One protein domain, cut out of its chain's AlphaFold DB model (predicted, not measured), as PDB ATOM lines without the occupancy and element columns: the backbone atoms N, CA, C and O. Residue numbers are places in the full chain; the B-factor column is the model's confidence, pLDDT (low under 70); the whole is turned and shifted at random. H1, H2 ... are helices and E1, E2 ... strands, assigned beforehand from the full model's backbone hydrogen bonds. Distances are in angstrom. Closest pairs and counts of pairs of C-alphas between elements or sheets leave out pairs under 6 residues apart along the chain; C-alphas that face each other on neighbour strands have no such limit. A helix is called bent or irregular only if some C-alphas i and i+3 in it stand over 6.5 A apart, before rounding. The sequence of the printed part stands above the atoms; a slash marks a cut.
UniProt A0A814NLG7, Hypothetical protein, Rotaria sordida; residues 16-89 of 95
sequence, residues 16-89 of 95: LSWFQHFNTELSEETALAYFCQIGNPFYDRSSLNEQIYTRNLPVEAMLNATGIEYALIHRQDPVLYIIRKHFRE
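This is residues 16 to 89 of the 95 residues of the protein "Hypothetical protein" of Rotaria sordida (UniProt A0A814NLG7). A long two-stranded hairpin, E1 and E2, makes a wall running most of the length of the domain, with short helices and a long loop gathered on one side of it. H2 packs on both strands, the first residues of H3, 48 to 50, come up to E1, and H1 and H4 lie farthest out, toward opposite ends of the long axis. The 74 printed residues hold four named helices and then two named strands, in the order H1, H2, H3, H4, E1, E2; the sheet, E1 - E2, is antiparallel and the class is mixed, helices and strands. The whole is compact, with a radius of gyration of the C-alphas of 12.8 A and spans of 34 by 24 by 23 A.

H1, residues 16 to 22, is close to but not clearly touching H2, residues 28 to 35; their closest C-alphas, those of Trp 18 and Tyr 34, are 7.7 A apart. Their lines stand at a steep tilt of 58 degrees, opposite ways. H2 is irregular, with C-alphas 29 and 32 7.2 A apart. Its closest C-alphas to E1, residues 67 to 76, are those of Leu 32 and Leu 72, 6.2 A apart. To E2, residues 80 to 88, the closest are those of Ala 31 and Tyr 81, at 6.8 A. H2 is apart from H3, residues 48 to 55, whose Leu 48 comes within 5.5 A of Glu 69 in E1, C-alpha to C-alpha. H3 and H4, residues 59 to 64, only just touch, with 3 pairs of C-alphas within 8 A, the closest those of Leu 48 and Met 62 at 7.0 A. E1 and E2 form an antiparallel hairpin, at 157 degrees between their directions; N 69 and O 86, 2.8 A apart, and N 82 and O 74, 3.0 A apart, are within hydrogen-bond range. In H1 and H3 every O i to N i+4 pair is within hydrogen-bond range; in H2 it is 2 of 4, and in H4 0 of 2, with 2 of 3 O i to N i+3 pairs within range.

H1 begins at C-alpha 16, (25.167, 57.463, 79.543), and measures 10.5 A from first to last C-alpha. H2 measures 11.6 A, H3 10.3 A and H4 10.4 A. E1 is 27.5 A long, from C-alpha 67 at (33.819, 34.504, 96.197). E2 is 24.6 A long and ends at C-alpha 88, (39.043, 35.163, 96.119).

The two C-alphas farthest apart, those of Gln 20 and Glu 89, are 37.4 A apart. The printed part has no cut. The link from H2 to H3, residues 36 to 47, is long; the other links are tight. The mean pLDDT of the printed part is 91.9, and no printed residue is under 70.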
ATOM      1  N   LEU A  16      24.915  56.022  79.448       93.88
ATOM      2  CA  LEU A  16      25.167  57.463  79.543       93.88
ATOM      3  C   LEU A  16      24.227  58.171  80.528       93.88
ATOM      4  O   LEU A  16      24.561  59.253  81.018       93.88
ATOM      5  N   SER A  17      23.067  57.581  80.827       95.19
ATOM      6  CA  SER A  17      22.102  58.177  81.754       95.19
ATOM      7  C   SER A  17      22.628  58.179  83.188       95.19
ATOM      8  O   SER A  17      22.328  59.102  83.943       95.19
ATOM      9  N   TRP A  18      23.494  57.221  83.535       94.88
ATOM     10  CA  TRP A  18      24.175  57.169  84.827       94.88
ATOM     11  C   TRP A  18      25.028  58.420  85.083       94.88
ATOM     12  O   TRP A  18      24.868  59.076  86.113       94.88
ATOM     13  N   PHE A  19      25.867  58.814  84.118       93.62
ATOM     14  CA  PHE A  19      26.707  60.014  84.232       93.62
ATOM     15  C   PHE A  19      25.866  61.285  84.399       93.62
ATOM     16  O   PHE A  19      26.177  62.139  85.228       93.62
ATOM     17  N   GLN A  20      24.762  61.386  83.655       94.50
ATOM     18  CA  GLN A  20      23.840  62.519  83.741       94.50
ATOM     19  C   GLN A  20      23.107  62.566  85.086       94.50
ATOM     20  O   GLN A  20      22.987  63.634  85.681       94.50
ATOM     21  N   HIS A  21      22.627  61.420  85.573       93.81
ATOM     22  CA  HIS A  21      21.855  61.330  86.810       93.81
ATOM     23  C   HIS A  21      22.692  61.684  88.042       93.81
ATOM     24  O   HIS A  21      22.226  62.412  88.916       93.81
ATOM     25  N   PHE A  22      23.930  61.192  88.099       93.12
ATOM     26  CA  PHE A  22      24.838  61.432  89.220       93.12
ATOM     27  C   PHE A  22      25.736  62.662  89.029       93.12
ATOM     28  O   PHE A  22      26.545  62.951  89.908       93.12
ATOM     29  N   ASN A  23      25.585  63.393  87.915       93.06
ATOM     30  CA  ASN A  23      26.426  64.529  87.528       93.06
ATOM     31  C   ASN A  23      27.921  64.221  87.723       93.06
ATOM     32  O   ASN A  23      28.631  64.898  88.468       93.06
ATOM     33  N   THR A  24      28.363  63.132  87.102       92.38
ATOM     34  CA  THR A  24      29.695  62.562  87.299       92.38
ATOM     35  C   THR A  24      30.305  62.126  85.970       92.38
ATOM     36  O   THR A  24      29.619  62.051  84.951       92.38
ATOM     37  N   GLU A  25      31.598  61.835  85.985       91.75
ATOM     38  CA  GLU A  25      32.368  61.348  84.844       91.75
ATOM     39  C   GLU A  25      33.093  60.054  85.208       91.75
ATOM     40  O   GLU A  25      33.109  59.641  86.370       91.75
ATOM     41  N   LEU A  26      33.655  59.379  84.205       92.38
ATOM     42  CA  LEU A  26      34.468  58.195  84.442       92.38
ATOM     43  C   LEU A  26      35.833  58.632  84.992       92.38
ATOM     44  O   LEU A  26      36.581  59.327  84.311       92.38
ATOM     45  N   SER A  27      36.125  58.219  86.218       93.25
ATOM     46  CA  SER A  27      37.359  58.479  86.952       93.25
ATOM     47  C   SER A  27      37.774  57.222  87.715       93.25
ATOM     48  O   SER A  27      37.053  56.220  87.735       93.25
ATOM     49  N   GLU A  28      38.922  57.258  88.384       92.38
ATOM     50  CA  GLU A  28      39.340  56.173  89.274       92.38
ATOM     51  C   GLU A  28      38.297  55.866  90.360       92.38
ATOM     52  O   GLU A  28      38.012  54.700  90.644       92.38
ATOM     53  N   GLU A  29      37.687  56.902  90.931       92.25
ATOM     54  CA  GLU A  29      36.712  56.789  92.016       92.25
ATOM     55  C   GLU A  29      35.374  56.216  91.540       92.25
ATOM     56  O   GLU A  29      34.648  55.588  92.313       92.25
ATOM     57  N   THR A  30      35.032  56.427  90.269       94.56
ATOM     58  CA  THR A  30      33.706  56.110  89.730       94.56
ATOM     59  C   THR A  30      33.705  54.901  88.805       94.56
ATOM     60  O   THR A  30      32.654  54.288  88.634       94.56
ATOM     61  N   ALA A  31      34.852  54.496  88.248       95.44
ATOM     62  CA  ALA A  31      34.937  53.416  87.264       95.44
ATOM     63  C   ALA A  31      34.384  52.085  87.786       95.44
ATOM     64  O   ALA A  31      33.611  51.419  87.093       95.44
ATOM     65  N   LEU A  32      34.729  51.709  89.022       95.75
ATOM     66  CA  LEU A  32      34.202  50.484  89.627       95.75
ATOM     67  C   LEU A  32      32.695  50.600  89.898       95.75
ATOM     68  O   LEU A  32      31.953  49.664  89.616       95.75
ATOM     69  N   ALA A  33      32.226  51.753  90.381       95.12
ATOM     70  CA  ALA A  33      30.802  51.988  90.628       95.12
ATOM     71  C   ALA A  33      29.976  51.950  89.331       95.12
ATOM     72  O   ALA A  33      28.910  51.335  89.293       95.12
ATOM     73  N   TYR A  34      30.495  52.539  88.252       96.19
ATOM     74  CA  TYR A  34      29.899  52.478  86.922       96.19
ATOM     75  C   TYR A  34      29.823  51.034  86.410       96.19
ATOM     76  O   TYR A  34      28.802  50.629  85.853       96.19
ATOM     77  N   PHE A  35      30.873  50.237  86.630       96.81
ATOM     78  CA  PHE A  35      30.878  48.824  86.262       96.81
ATOM     79  C   PHE A  35      29.854  48.009  87.068       96.81
ATOM     80  O   PHE A  35      29.157  47.182  86.485       96.81
ATOM     81  N   CYS A  36      29.713  48.257  88.371       95.69
ATOM     82  CA  CYS A  36      28.803  47.529  89.266       95.69
ATOM     83  C   CYS A  36      27.314  47.881  89.090       95.69
ATOM     84  O   CYS A  36      26.481  47.539  89.928       95.69
ATOM     85  N   GLN A  37      26.939  48.567  88.011       95.44
ATOM     86  CA  GLN A  37      25.539  48.860  87.741       95.44
ATOM     87  C   GLN A  37      24.728  47.586  87.501       95.44
ATOM     88  O   GLN A  37      25.105  46.704  86.734       95.44
ATOM     89  N   ILE A  38      23.527  47.544  88.079       91.56
ATOM     90  CA  ILE A  38      22.552  46.450  87.935       91.56
ATOM     91  C   ILE A  38      22.215  46.159  86.461       91.56
ATOM     92  O   ILE A  38      21.879  45.018  86.124       91.56
ATOM     93  N   GLY A  39      22.281  47.178  85.597       92.25
ATOM     94  CA  GLY A  39      22.056  47.070  84.155       92.25
ATOM     95  C   GLY A  39      23.244  46.523  83.360       92.25
ATOM     96  O   GLY A  39      23.047  46.136  82.209       92.25
ATOM     97  N   ASN A  40      24.443  46.461  83.948       95.62
ATOM     98  CA  ASN A  40      25.637  45.942  83.294       95.62
ATOM     99  C   ASN A  40      25.598  44.398  83.253       95.62
ATOM    100  O   ASN A  40      25.686  43.755  84.300       95.62
ATOM    101  N   PRO A  41      25.519  43.768  82.066       94.81
ATOM    102  CA  PRO A  41      25.431  42.312  81.929       94.81
ATOM    103  C   PRO A  41      26.717  41.574  82.335       94.81
ATOM    104  O   PRO A  41      26.685  40.359  82.526       94.81
ATOM    105  N   PHE A  42      27.846  42.278  82.467       95.38
ATOM    106  CA  PHE A  42      29.120  41.708  82.918       95.38
ATOM    107  C   PHE A  42      29.249  41.656  84.448       95.38
ATOM    108  O   PHE A  42      30.132  40.964  84.976       95.38
ATOM    109  N   TYR A  43      28.385  42.384  85.160       95.69
ATOM    110  CA  TYR A  43      28.395  42.466  86.611       95.69
ATOM    111  C   TYR A  43      27.559  41.348  87.241       95.69
ATOM    112  O   TYR A  43      26.366  41.185  86.984       95.69
ATOM    113  N   ASP A  44      28.215  40.551  88.078       94.81
ATOM    114  CA  ASP A  44      27.608  39.426  88.776       94.81
ATOM    115  C   ASP A  44      27.015  39.884  90.112       94.81
ATOM    116  O   ASP A  44      27.743  40.244  91.040       94.81
ATOM    117  N   ARG A  45      25.686  39.826  90.236       93.69
ATOM    118  CA  ARG A  45      24.964  40.237  91.453       93.69
ATOM    119  C   ARG A  45      25.173  39.292  92.643       93.69
ATOM    120  O   ARG A  45      24.733  39.594  93.744       93.69
ATOM    121  N   SER A  46      25.820  38.143  92.447       94.06
ATOM    122  CA  SER A  46      26.248  37.277  93.553       94.06
ATOM    123  C   SER A  46      27.635  37.642  94.102       94.06
ATOM    124  O   SER A  46      28.054  37.084  95.122       94.06
ATOM    125  N   SER A  47      28.338  38.583  93.457       94.94
ATOM    126  CA  SER A  47      29.686  39.014  93.837       94.94
ATOM    127  C   SER A  47      29.760  39.601  95.245       94.94
ATOM    128  O   SER A  47      28.780  40.087  95.815       94.94
ATOM    129  N   LEU A  48      30.965  39.580  95.805       94.19
ATOM    130  CA  LEU A  48      31.274  40.194  97.088       94.19
ATOM    131  C   LEU A  48      31.007  41.703  97.068       94.19
ATOM    132  O   LEU A  48      30.512  42.230  98.062       94.19
ATOM    133  N   ASN A  49      31.257  42.375  95.938       94.31
ATOM    134  CA  ASN A  49      30.958  43.798  95.755       94.31
ATOM    135  C   ASN A  49      29.473  44.091  96.027       94.31
ATOM    136  O   ASN A  49      29.161  44.973  96.825       94.31
ATOM    137  N   GLU A  50      28.569  43.297  95.442       95.25
ATOM    138  CA  GLU A  50      27.124  43.462  95.638       95.25
ATOM    139  C   GLU A  50      26.719  43.178  97.081       95.25
ATOM    140  O   GLU A  50      25.915  43.903  97.668       95.25
ATOM    141  N   GLN A  51      27.288  42.129  97.680       93.12
ATOM    142  CA  GLN A  51      26.986  41.761  99.060       93.12
ATOM    143  C   GLN A  51      27.403  42.854 100.041       93.12
ATOM    144  O   GLN A  51      26.673  43.119 100.995       93.12
ATOM    145  N   ILE A  52      28.547  43.493  99.813       90.88
ATOM    146  CA  ILE A  52      29.059  44.572 100.659       90.88
ATOM    147  C   ILE A  52      28.242  45.834 100.490       90.88
ATOM    148  O   ILE A  52      27.824  46.409 101.494       90.88
ATOM    149  N   TYR A  53      27.959  46.211  99.244       90.94
ATOM    150  CA  TYR A  53      27.107  47.349  98.936       90.94
ATOM    151  C   TYR A  53      25.718  47.184  99.564       90.94
ATOM    152  O   TYR A  53      25.264  48.033 100.326       90.94
ATOM    153  N   THR A  54      25.075  46.037  99.336       91.81
ATOM    154  CA  THR A  54      23.707  45.770  99.807       91.81
ATOM    155  C   THR A  54      23.616  45.680 101.329       91.81
ATOM    156  O   THR A  54      22.629  46.112 101.921       91.81
ATOM    157  N   ARG A  55      24.625  45.096 101.986       91.50
ATOM    158  CA  ARG A  55      24.642  44.919 103.447       91.50
ATOM    159  C   ARG A  55      25.300  46.086 104.186       91.50
ATOM    160  O   ARG A  55      25.396  46.020 105.409       91.50
ATOM    161  N   ASN A  56      25.745  47.121 103.469       90.75
ATOM    162  CA  ASN A  56      26.504  48.248 104.010       90.75
ATOM    163  C   ASN A  56      27.674  47.788 104.902       90.75
ATOM    164  O   ASN A  56      27.839  48.243 106.037       90.75
ATOM    165  N   LEU A  57      28.431  46.802 104.418       89.62
ATOM    166  CA  LEU A  57      29.561  46.239 105.151       89.62
ATOM    167  C   LEU A  57      30.828  47.076 104.927       89.62
ATOM    168  O   LEU A  57      30.984  47.691 103.874       89.62
ATOM    169  N   PRO A  58      31.760  47.072 105.891       87.81
ATOM    170  CA  PRO A  58      33.094  47.621 105.679       87.81
ATOM    171  C   PRO A  58      33.834  46.839 104.582       87.81
ATOM    172  O   PRO A  58      33.664  45.622 104.464       87.81
ATOM    173  N   VAL A  59      34.679  47.515 103.797       81.19
ATOM    174  CA  VAL A  59      35.471  46.895 102.711       81.19
ATOM    175  C   VAL A  59      36.395  45.807 103.263       81.19
ATOM    176  O   VAL A  59      36.626  44.785 102.625       81.19
ATOM    177  N   GLU A  60      36.844  45.955 104.504       85.25
ATOM    178  CA  GLU A  60      37.645  44.983 105.243       85.25
ATOM    179  C   GLU A  60      36.938  43.628 105.399       85.25
ATOM    180  O   GLU A  60      37.601  42.603 105.565       85.25
ATOM    181  N   ALA A  61      35.604  43.582 105.284       83.00
ATOM    182  CA  ALA A  61      34.861  42.327 105.243       83.00
ATOM    183  C   ALA A  61      35.253  41.449 104.035       83.00
ATOM    184  O   ALA A  61      35.107  40.230 104.113       83.00
ATOM    185  N   MET A  62      35.806  42.029 102.957       78.56
ATOM    186  CA  MET A  62      36.331  41.288 101.793       78.56
ATOM    187  C   MET A  62      37.563  40.457 102.124       78.56
ATOM    188  O   MET A  62      37.789  39.428 101.488       78.56
ATOM    189  N   LEU A  63      38.362  40.875 103.111       78.25
ATOM    190  CA  LEU A  63      39.653  40.246 103.411       78.25
ATOM    191  C   LEU A  63      39.496  38.777 103.808       78.25
ATOM    192  O   LEU A  63      40.331  37.948 103.458       78.25
ATOM    193  N   ASN A  64      38.397  38.459 104.489       79.25
ATOM    194  CA  ASN A  64      38.087  37.114 104.965       79.25
ATOM    195  C   ASN A  64      37.001  36.423 104.130       79.25
ATOM    196  O   ASN A  64      36.553  35.336 104.492       79.25
ATOM    197  N   ALA A  65      36.538  37.060 103.053       84.44
ATOM    198  CA  ALA A  65      35.469  36.539 102.220       84.44
ATOM    199  C   ALA A  65      36.025  35.735 101.039       84.44
ATOM    200  O   ALA A  65      37.050  36.077 100.448       84.44
ATOM    201  N   THR A  66      35.295  34.685 100.678       90.19
ATOM    202  CA  THR A  66      35.573  33.829  99.524       90.19
ATOM    203  C   THR A  66      34.457  34.038  98.511       90.19
ATOM    204  O   THR A  66      33.277  34.005  98.871       90.19
ATOM    205  N   GLY A  67      34.805  34.267  97.248       92.06
ATOM    206  CA  GLY A  67      33.819  34.504  96.197       92.06
ATOM    207  C   GLY A  67      34.326  35.408  95.082       92.06
ATOM    208  O   GLY A  67      35.493  35.781  95.036       92.06
ATOM    209  N   ILE A  68      33.427  35.751  94.161       94.56
ATOM    210  CA  ILE A  68      33.734  36.635  93.033       94.56
ATOM    211  C   ILE A  68      33.911  38.068  93.532       94.56
ATOM    212  O   ILE A  68      33.020  38.612  94.179       94.56
ATOM    213  N   GLU A  69      35.017  38.690  93.153       93.69
ATOM    214  CA  GLU A  69      35.315  40.101  93.359       93.69
ATOM    215  C   GLU A  69      35.598  40.780  92.013       93.69
ATOM    216  O   GLU A  69      36.160  40.188  91.084       93.69
ATOM    217  N   TYR A  70      35.192  42.041  91.928       95.44
ATOM    218  CA  TYR A  70      35.568  42.978  90.888       95.44
ATOM    219  C   TYR A  70      36.441  44.076  91.489       95.44
ATOM    220  O   TYR A  70      36.043  44.726  92.456       95.44
ATOM    221  N   ALA A  71      37.607  44.295  90.888       94.19
ATOM    222  CA  ALA A  71      38.555  45.317  91.318       94.19
ATOM    223  C   ALA A  71      39.080  46.112  90.118       94.19
ATOM    224  O   ALA A  71      39.321  45.553  89.045       94.19
ATOM    225  N   LEU A  72      39.282  47.416  90.309       95.44
ATOM    226  CA  LEU A  72      40.011  48.256  89.364       95.44
ATOM    227  C   LEU A  72      41.506  47.935  89.476       95.44
ATOM    228  O   LEU A  72      42.103  48.155  90.526       95.44
ATOM    229  N   ILE A  73      42.104  47.396  88.412       95.75
ATOM    230  CA  ILE A  73      43.515  46.958  88.414       95.75
ATOM    231  C   ILE A  73      44.437  47.850  87.586       95.75
ATOM    232  O   ILE A  73      45.657  47.785  87.722       95.75
ATOM    233  N   HIS A  74      43.873  48.660  86.695       94.69
ATOM    234  CA  HIS A  74      44.638  49.582  85.872       94.69
ATOM    235  C   HIS A  74      43.808  50.816  85.552       94.69
ATOM    236  O   HIS A  74      42.614  50.706  85.259       94.69
ATOM    237  N   ARG A  75      44.478  51.968  85.568       93.38
ATOM    238  CA  ARG A  75      43.912  53.273  85.247       93.38
ATOM    239  C   ARG A  75      44.826  54.016  84.276       93.38
ATOM    240  O   ARG A  75      46.043  54.048  84.463       93.38
ATOM    241  N   GLN A  76      44.217  54.628  83.274       93.31
ATOM    242  CA  GLN A  76      44.831  55.586  82.370       93.31
ATOM    243  C   GLN A  76      43.805  56.689  82.104       93.31
ATOM    244  O   GLN A  76      42.995  56.599  81.178       93.31
ATOM    245  N   ASP A  77      43.838  57.726  82.932       82.00
ATOM    246  CA  ASP A  77      42.857  58.802  82.860       82.00
ATOM    247  C   ASP A  77      42.996  59.610  81.555       82.00
ATOM    248  O   ASP A  77      44.119  59.873  81.104       82.00
ATOM    249  N   PRO A  78      41.881  60.042  80.938       79.06
ATOM    250  CA  PRO A  78      40.478  59.660  81.192       79.06
ATOM    251  C   PRO A  78      40.000  58.484  80.306       79.06
ATOM    252  O   PRO A  78      38.804  58.258  80.144       79.06
ATOM    253  N   VAL A  79      40.919  57.806  79.614       85.19
ATOM    254  CA  VAL A  79      40.608  57.025  78.406       85.19
ATOM    255  C   VAL A  79      40.309  55.560  78.705       85.19
ATOM    256  O   VAL A  79      39.487  54.955  78.016       85.19
ATOM    257  N   LEU A  80      40.987  54.961  79.688       93.75
ATOM    258  CA  LEU A  80      40.941  53.515  79.888       93.75
ATOM    259  C   LEU A  80      41.022  53.124  81.364       93.75
ATOM    260  O   LEU A  80      41.953  53.487  82.079       93.75
ATOM    261  N   TYR A  81      40.084  52.274  81.772       96.25
ATOM    262  CA  TYR A  81      40.050  51.621  83.076       96.25
ATOM    263  C   TYR A  81      39.857  50.122  82.863       96.25
ATOM    264  O   TYR A  81      39.060  49.712  82.016       96.25
ATOM    265  N   ILE A  82      40.580  49.296  83.620       96.62
ATOM    266  CA  ILE A  82      40.490  47.834  83.520       96.62
ATOM    267  C   ILE A  82      39.951  47.276  84.833       96.62
ATOM    268  O   ILE A  82      40.607  47.364  85.873       96.62
ATOM    269  N   ILE A  83      38.770  46.660  84.762       97.31
ATOM    270  CA  ILE A  83      38.162  45.929  85.874       97.31
ATOM    271  C   ILE A  83      38.487  44.442  85.733       97.31
ATOM    272  O   ILE A  83      38.182  43.817  84.715       97.31
ATOM    273  N   ARG A  84      39.092  43.859  86.768       96.06
ATOM    274  CA  ARG A  84      39.369  42.422  86.862       96.06
ATOM    275  C   ARG A  84      38.241  41.739  87.621       96.06
ATOM    276  O   ARG A  84      37.972  42.108  88.759       96.06
ATOM    277  N   LYS A  85      37.652  40.699  87.028       95.12
ATOM    278  CA  LYS A  85      36.879  39.682  87.756       95.12
ATOM    279  C   LYS A  85      37.853  38.627  88.274       95.12
ATOM    280  O   LYS A  85      38.549  38.012  87.468       95.12
ATOM    281  N   HIS A  86      37.902  38.403  89.577       91.94
ATOM    282  CA  HIS A  86      38.700  37.333  90.178       91.94
ATOM    283  C   HIS A  86      37.894  36.601  91.247       91.94
ATOM    284  O   HIS A  86      36.940  37.143  91.799       91.94
ATOM    285  N   PHE A  87      38.228  35.339  91.485       91.88
ATOM    286  CA  PHE A  87      37.666  34.571  92.584       91.88
ATOM    287  C   PHE A  87      38.657  34.648  93.741       91.88
ATOM    288  O   PHE A  87      39.806  34.276  93.551       91.88
ATOM    289  N   ARG A  88      38.236  35.170  94.895       87.12
ATOM    290  CA  ARG A  88      39.043  35.163  96.119       87.12
ATOM    291  C   ARG A  88      38.904  33.804  96.790       87.12
ATOM    292  O   ARG A  88      37.784  33.442  97.158       87.12
ATOM    293  N   GLU A  89      40.003  33.097  97.021       82.38
ATOM    294  CA  GLU A  89      40.005  31.840  97.786       82.38
ATOM    295  C   GLU A  89      40.099  32.048  99.314       82.38
ATOM    296  O   GLU A  89      39.892  31.111 100.084       82.38
TER     297      GLU A  89